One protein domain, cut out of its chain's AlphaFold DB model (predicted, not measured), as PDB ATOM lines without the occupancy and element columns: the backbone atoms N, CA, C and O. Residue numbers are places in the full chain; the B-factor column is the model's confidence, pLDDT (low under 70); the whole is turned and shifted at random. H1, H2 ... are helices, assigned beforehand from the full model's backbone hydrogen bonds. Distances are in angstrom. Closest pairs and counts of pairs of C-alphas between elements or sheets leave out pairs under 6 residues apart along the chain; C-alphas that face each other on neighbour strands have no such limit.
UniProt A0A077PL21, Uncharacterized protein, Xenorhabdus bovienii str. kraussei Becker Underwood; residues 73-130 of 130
ATOM      1  N   GLN A  73      76.170 131.808 113.338       61.34
ATOM      2  CA  GLN A  73      76.069 133.216 113.705       61.34
ATOM      3  C   GLN A  73      75.779 133.364 115.210       61.34
ATOM      4  O   GLN A  73      74.800 132.817 115.710       61.34
ATOM      5  N   GLY A  74      76.623 134.119 115.920       63.19
ATOM      6  CA  GLY A  74      76.503 134.341 117.368       63.19
ATOM      7  C   GLY A  74      77.412 133.466 118.236       63.19
ATOM      8  O   GLY A  74      77.456 133.685 119.445       63.19
ATOM      9  N   VAL A  75      78.169 132.536 117.646       56.00
ATOM     10  CA  VAL A  75      79.233 131.802 118.346       56.00
ATOM     11  C   VAL A  75      80.504 132.672 118.366       56.00
ATOM     12  O   VAL A  75      80.972 133.067 117.294       56.00
ATOM     13  N   PRO A  76      81.064 133.035 119.536       55.22
ATOM     14  CA  PRO A  76      82.245 133.895 119.604       55.22
ATOM     15  C   PRO A  76      83.477 133.193 119.019       55.22
ATOM     16  O   PRO A  76      83.773 132.061 119.394       55.22
ATOM     17  N   ASP A  77      84.220 133.894 118.155       56.59
ATOM     18  CA  ASP A  77      85.382 133.406 117.376       56.59
ATOM     19  C   ASP A  77      86.579 132.919 118.233       56.59
ATOM     20  O   ASP A  77      87.577 132.412 117.739       56.59
ATOM     21  N   ASN A  78      86.484 133.060 119.554       55.22
ATOM     22  CA  ASN A  78      87.543 132.851 120.539       55.22
ATOM     23  C   ASN A  78      87.139 131.904 121.684       55.22
ATOM     24  O   ASN A  78      87.730 131.944 122.764       55.22
ATOM     25  N   THR A  79      86.130 131.064 121.475       58.94
ATOM     26  CA  THR A  79      85.659 130.118 122.493       58.94
ATOM     27  C   THR A  79      86.276 128.735 122.325       58.94
ATOM     28  O   THR A  79      86.550 128.273 121.218       58.94
ATOM     29  N   VAL A  80      86.460 128.048 123.456       60.53
ATOM     30  CA  VAL A  80      86.829 126.623 123.526       60.53
ATOM     31  C   VAL A  80      85.899 125.761 122.655       60.53
ATOM     32  O   VAL A  80      86.328 124.749 122.113       60.53
ATOM     33  N   GLU A  81      84.653 126.197 122.459       53.28
ATOM     34  CA  GLU A  81      83.660 125.551 121.600       53.28
ATOM     35  C   GLU A  81      84.064 125.533 120.121       53.28
ATOM     36  O   GLU A  81      83.950 124.488 119.490       53.28
ATOM     37  N   ASN A  82      84.616 126.618 119.570       54.69
ATOM     38  CA  ASN A  82      85.101 126.612 118.184       54.69
ATOM     39  C   ASN A  82      86.295 125.675 118.005       54.69
ATOM     40  O   ASN A  82      86.324 124.900 117.054       54.69
ATOM     41  N   ALA A  83      87.236 125.684 118.953       61.72
ATOM     42  CA  ALA A  83      88.353 124.744 118.941       61.72
ATOM     43  C   ALA A  83      87.870 123.283 119.035       61.72
ATOM     44  O   ALA A  83      88.446 122.399 118.403       61.72
ATOM     45  N   ALA A  84      86.792 123.025 119.784       65.69
ATOM     46  CA  ALA A  84      86.163 121.711 119.856       65.69
ATOM     47  C   ALA A  84      85.461 121.326 118.541       65.69
ATOM     48  O   ALA A  84      85.604 120.187 118.101       65.69
ATOM     49  N   TYR A  85      84.762 122.256 117.880       58.56
ATOM     50  CA  TYR A  85      84.169 122.026 116.556       58.56
ATOM     51  C   TYR A  85      85.229 121.772 115.478       58.56
ATOM     52  O   TYR A  85      85.066 120.857 114.671       58.56
ATOM     53  N   ASP A  86      86.334 122.518 115.491       65.56
ATOM     54  CA  ASP A  86      87.481 122.285 114.610       65.56
ATOM     55  C   ASP A  86      88.080 120.894 114.831       65.56
ATOM     56  O   ASP A  86      88.349 120.163 113.873       65.56
ATOM     57  N   LEU A  87      88.268 120.508 116.098       73.94
ATOM     58  CA  LEU A  87      88.780 119.191 116.461       73.94
ATOM     59  C   LEU A  87      87.829 118.079 116.003       73.94
ATOM     60  O   LEU A  87      88.294 117.092 115.432       73.94
ATOM     61  N   LEU A  88      86.519 118.253 116.198       71.06
ATOM     62  CA  LEU A  88      85.500 117.293 115.777       71.06
ATOM     63  C   LEU A  88      85.498 117.119 114.256       71.06
ATOM     64  O   LEU A  88      85.603 115.995 113.775       71.06
ATOM     65  N   TYR A  89      85.483 118.219 113.497       68.69
ATOM     66  CA  TYR A  89      85.524 118.178 112.034       68.69
ATOM     67  C   TYR A  89      86.780 117.469 111.507       68.69
ATOM     68  O   TYR A  89      86.723 116.681 110.558       68.69
ATOM     69  N   VAL A  90      87.941 117.734 112.116       75.19
ATOM     70  CA  VAL A  90      89.190 117.049 111.760       75.19
ATOM     71  C   VAL A  90      89.108 115.558 112.091       75.19
ATOM     72  O   VAL A  90      89.499 114.748 111.251       75.19
ATOM     73  N   ALA A  91      88.594 115.194 113.265       77.44
ATOM     74  CA  ALA A  91      88.455 113.802 113.682       77.44
ATOM     75  C   ALA A  91      87.509 113.017 112.759       77.44
ATOM     76  O   ALA A  91      87.899 111.965 112.259       77.44
ATOM     77  N   GLU A  92      86.325 113.552 112.448       72.75
ATOM     78  CA  GLU A  92      85.354 112.931 111.531       72.75
ATOM     79  C   GLU A  92      85.977 112.652 110.160       72.75
ATOM     80  O   GLU A  92      85.908 111.538 109.638       72.75
ATOM     81  N   ARG A  93      86.683 113.641 109.607       76.12
ATOM     82  CA  ARG A  93      87.351 113.500 108.312       76.12
ATOM     83  C   ARG A  93      88.462 112.449 108.332       76.12
ATOM     84  O   ARG A  93      88.664 111.760 107.333       76.12
ATOM     85  N   LEU A  94      89.209 112.342 109.431       79.12
ATOM     86  CA  LEU A  94      90.236 111.310 109.590       79.12
ATOM     87  C   LEU A  94      89.605 109.916 109.643       79.12
ATOM     88  O   LEU A  94      90.057 109.030 108.920       79.12
ATOM     89  N   VAL A  95      88.518 109.743 110.405       77.12
ATOM     90  CA  VAL A  95      87.759 108.481 110.457       77.12
ATOM     91  C   VAL A  95      87.275 108.073 109.065       77.12
ATOM     92  O   VAL A  95      87.465 106.921 108.666       77.12
ATOM     93  N   GLU A  96      86.700 108.997 108.291       74.12
ATOM     94  CA  GLU A  96      86.268 108.730 106.912       74.12
ATOM     95  C   GLU A  96      87.430 108.278 106.015       74.12
ATOM     96  O   GLU A  96      87.300 107.313 105.261       74.12
ATOM     97  N   GLN A  97      88.584 108.948 106.102       75.12
ATOM     98  CA  GLN A  97      89.763 108.621 105.297       75.12
ATOM     99  C   GLN A  97      90.359 107.258 105.655       75.12
ATOM    100  O   GLN A  97      90.699 106.486 104.756       75.12
ATOM    101  N   PHE A  98      90.457 106.941 106.946       83.06
ATOM    102  CA  PHE A  98      90.900 105.630 107.416       83.06
ATOM    103  C   PHE A  98      89.934 104.532 106.970       83.06
ATOM    104  O   PHE A  98      90.370 103.523 106.416       83.06
ATOM    105  N   SER A  99      88.629 104.772 107.087       77.06
ATOM    106  CA  SER A  99      87.600 103.829 106.634       77.06
ATOM    107  C   SER A  99      87.685 103.578 105.124       77.06
ATOM    108  O   SER A  99      87.684 102.430 104.687       77.06
ATOM    109  N   ALA A 100      87.852 104.630 104.314       77.25
ATOM    110  CA  ALA A 100      88.049 104.510 102.866       77.25
ATOM    111  C   ALA A 100      89.337 103.749 102.497       77.25
ATOM    112  O   ALA A 100      89.391 103.074 101.469       77.25
ATOM    113  N   ALA A 101      90.367 103.826 103.343       78.69
ATOM    114  CA  ALA A 101      91.592 103.044 103.215       78.69
ATOM    115  C   ALA A 101      91.456 101.603 103.751       78.69
ATOM    116  O   ALA A 101      92.439 100.858 103.724       78.69
ATOM    117  N   GLY A 102      90.275 101.187 104.219       83.81
ATOM    118  CA  GLY A 102      90.025  99.867 104.803       83.81
ATOM    119  C   GLY A 102      90.680  99.675 106.171       83.81
ATOM    120  O   GLY A 102      91.119  98.574 106.489       83.81
ATOM    121  N   ILE A 103      90.835 100.753 106.940       85.56
ATOM    122  CA  ILE A 103      91.436 100.745 108.273       85.56
ATOM    123  C   ILE A 103      90.323 100.862 109.299       85.56
ATOM    124  O   ILE A 103      89.805 101.946 109.577       85.56
ATOM    125  N   GLU A 104      89.954  99.718 109.858       80.31
ATOM    126  CA  GLU A 104      88.855  99.652 110.809       80.31
ATOM    127  C   GLU A 104      89.250 100.179 112.201       80.31
ATOM    128  O   GLU A 104      90.418 100.043 112.615       80.31
ATOM    129  N   PRO A 105      88.282 100.778 112.924       73.69
ATOM    130  CA  PRO A 105      88.438 101.151 114.326       73.69
ATOM    131  C   PRO A 105      88.899  99.944 115.155       73.69
ATOM    132  O   PRO A 105      88.557  98.802 114.849       73.69
ATOM    133  N   GLN A 106      89.707 100.163 116.193       70.44
ATOM    134  CA  GLN A 106      90.073  99.072 117.101       70.44
ATOM    135  C   GLN A 106      88.837  98.612 117.886       70.44
ATOM    136  O   GLN A 106      88.249  99.395 118.628       70.44
ATOM    137  N   GLU A 107      88.462  97.339 117.759       61.75
ATOM    138  CA  GLU A 107      87.439  96.748 118.622       61.75
ATOM    139  C   GLU A 107      87.947  96.706 120.072       61.75
ATOM    140  O   GLU A 107      88.946  96.052 120.372       61.75
ATOM    141  N   GLY A 108      87.256  97.406 120.979       63.69
ATOM    142  CA  GLY A 108      87.436  97.259 122.429       63.69
ATOM    143  C   GLY A 108      87.895  98.499 123.203       63.69
ATOM    144  O   GLY A 108      87.805  98.470 124.430       63.69
ATOM    145  N   SER A 109      88.323  99.586 122.547       63.50
ATOM    146  CA  SER A 109      88.481 100.882 123.230       63.50
ATOM    147  C   SER A 109      87.186 101.686 123.118       63.50
ATOM    148  O   SER A 109      86.677 101.916 122.023       63.50
ATOM    149  N   ASN A 110      86.646 102.106 124.264       69.69
ATOM    150  CA  ASN A 110      85.523 103.046 124.317       69.69
ATOM    151  C   ASN A 110      85.997 104.508 124.268       69.69
ATOM    152  O   ASN A 110      85.154 105.404 124.303       69.69
ATOM    153  N   ASP A 111      87.312 104.753 124.219       81.25
ATOM    154  CA  ASP A 111      87.873 106.094 124.092       81.25
ATOM    155  C   ASP A 111      88.032 106.465 122.604       81.25
ATOM    156  O   ASP A 111      88.816 105.840 121.878       81.25
ATOM    157  N   PRO A 112      87.298 107.482 122.111       74.88
ATOM    158  CA  PRO A 112      87.364 107.876 120.706       74.88
ATOM    159  C   PRO A 112      88.753 108.366 120.277       74.88
ATOM    160  O   PRO A 112      89.113 108.226 119.107       74.88
ATOM    161  N   GLY A 113      89.534 108.939 121.199       78.38
ATOM    162  CA  GLY A 113      90.873 109.456 120.931       78.38
ATOM    163  C   GLY A 113      91.896 108.340 120.738       78.38
ATOM    164  O   GLY A 113      92.632 108.352 119.750       78.38
ATOM    165  N   GLU A 114      91.906 107.348 121.628       80.69
ATOM    166  CA  GLU A 114      92.753 106.155 121.494       80.69
ATOM    167  C   GLU A 114      92.429 105.374 120.218       80.69
ATOM    168  O   GLU A 114      93.334 104.948 119.498       80.69
ATOM    169  N   CYS A 115      91.141 105.245 119.892       81.75
ATOM    170  CA  CYS A 115      90.716 104.575 118.672       81.75
ATOM    171  C   CYS A 115      91.229 105.294 117.411       81.75
ATOM    172  O   CYS A 115      91.751 104.648 116.499       81.75
ATOM    173  N   LEU A 116      91.126 106.628 117.367       82.81
ATOM    174  CA  LEU A 116      91.613 107.432 116.243       82.81
ATOM    175  C   LEU A 116      93.141 107.344 116.098       82.81
ATOM    176  O   LEU A 116      93.653 107.241 114.982       82.81
ATOM    177  N   LEU A 117      93.869 107.356 117.221       82.44
ATOM    178  CA  LEU A 117      95.327 107.227 117.246       82.44
ATOM    179  C   LEU A 117      95.770 105.870 116.683       82.44
ATOM    180  O   LEU A 117      96.615 105.821 115.791       82.44
ATOM    181  N   ALA A 118      95.136 104.783 117.121       84.25
ATOM    182  CA  ALA A 118      95.432 103.444 116.625       84.25
ATOM    183  C   ALA A 118      95.130 103.287 115.122       84.25
ATOM    184  O   ALA A 118      95.863 102.609 114.399       84.25
ATOM    185  N   GLN A 119      94.066 103.921 114.614       85.75
ATOM    186  CA  GLN A 119      93.791 103.945 113.173       85.75
ATOM    187  C   GLN A 119      94.875 104.708 112.399       85.75
ATOM    188  O   GLN A 119      95.284 104.259 111.327       85.75
ATOM    189  N   ALA A 120      95.379 105.817 112.946       83.44
ATOM    190  CA  ALA A 120      96.469 106.569 112.335       83.44
ATOM    191  C   ALA A 120      97.768 105.748 112.270       83.44
ATOM    192  O   ALA A 120      98.410 105.709 111.219       83.44
ATOM    193  N   GLU A 121      98.124 105.035 113.339       85.94
ATOM    194  CA  GLU A 121      99.290 104.140 113.369       85.94
ATOM    195  C   GLU A 121      99.182 103.027 112.316       85.94
ATOM    196  O   GLU A 121     100.111 102.822 111.531       85.94
ATOM    197  N   LYS A 122      98.015 102.373 112.210       86.56
ATOM    198  CA  LYS A 122      97.746 101.379 111.155       86.56
ATOM    199  C   LYS A 122      97.859 101.977 109.750       86.56
ATOM    200  O   LYS A 122      98.339 101.309 108.836       86.56
ATOM    201  N   ALA A 123      97.413 103.220 109.560       84.38
ATOM    202  CA  ALA A 123      97.498 103.905 108.271       84.38
ATOM    203  C   ALA A 123      98.939 104.176 107.859       84.38
ATOM    204  O   ALA A 123      99.281 103.995 106.690       84.38
ATOM    205  N   ILE A 124      99.781 104.559 108.818       81.38
ATOM    206  CA  ILE A 124     101.211 104.772 108.602       81.38
ATOM    207  C   ILE A 124     101.894 103.449 108.249       81.38
ATOM    208  O   ILE A 124     102.538 103.384 107.205       81.38
ATOM    209  N   ALA A 125     101.688 102.389 109.036       85.62
ATOM    210  CA  ALA A 125     102.262 101.066 108.764       85.62
ATOM    211  C   ALA A 125     101.883 100.563 107.358       85.62
ATOM    212  O   ALA A 125     102.745 100.233 106.543       85.62
ATOM    213  N   LYS A 126     100.593 100.654 107.003       84.00
ATOM    214  CA  LYS A 126     100.092 100.280 105.673       84.00
ATOM    215  C   LYS A 126     100.713 101.108 104.545       84.00
ATOM    216  O   LYS A 126     100.983 100.569 103.474       84.00
ATOM    217  N   ALA A 127     100.922 102.409 104.752       77.25
ATOM    218  CA  ALA A 127     101.553 103.280 103.760       77.25
ATOM    219  C   ALA A 127     103.054 102.989 103.586       77.25
ATOM    220  O   ALA A 127     103.586 103.180 102.492       77.25
ATOM    221  N   LEU A 128     103.721 102.518 104.643       83.81
ATOM    222  CA  LEU A 128     105.124 102.097 104.630       83.81
ATOM    223  C   LEU A 128     105.316 100.656 104.122       83.81
ATOM    224  O   LEU A 128     106.440 100.282 103.788       83.81
ATOM    225  N   GLY A 129     104.231  99.887 103.982       81.19
ATOM    226  CA  GLY A 129     104.252  98.505 103.496       81.19
ATOM    227  C   GLY A 129     104.634  97.475 104.562       81.19
ATOM    228  O   GLY A 129     105.129  96.407 104.202       81.19
ATOM    229  N   GLU A 130     104.435  97.815 105.837       65.50
ATOM    230  CA  GLU A 130     104.641  96.943 107.005       65.50
ATOM    231  C   GLU A 130     103.429  96.044 107.296       65.50
ATOM    232  O   GLU A 130     102.277  96.466 107.021       65.50
TER     233      GLU A 130
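AT A GLANCE: This is residues 73 to 130 of the 130 residues of an uncharacterized protein of Xenorhabdus bovienii str. kraussei Becker Underwood (UniProt A0A077PL21). Two helices, H1 and H2, cross at a slant, joined by a loop that folds back, while residues 73 to 90, of which 80 to 90 belong to H1, stick out as a long arm. The printed part has 58 residues with two named helices, H1 then H2, and no named strand: all helix. It is loose, with a radius of gyration of the C-alphas of 14.3 A, and spans 47 by 23 by 15 A.

IN THESE COORDINATES: Find C-alpha 80 at (86.829, 126.623, 123.526); from there H1, residues 80 to 100, runs 30.3 A. H2, residues 112 to 128, runs 24.6 A to C-alpha 128 at (105.124, 102.097, 104.630).

HOW THE PARTS SIT: Look at residues 91 to 98 of H1 and 116 to 123 of H2: with these alone the helices touch. Their closest C-alphas, of Phe 98 and Gln 119, are 6.7 A apart. They run the same way at a steep tilt of 43 degrees. In both, every O i to N i+4 pair is within hydrogen-bond range.

THE WHOLE: The C-alphas farthest apart, of Gly 74 and Glu 130, are 47.9 A apart. The printed part has no cut; the 11-residue link is long. The pLDDT is under 70 at residues 73 to 86, 89, 107 to 110 and 130.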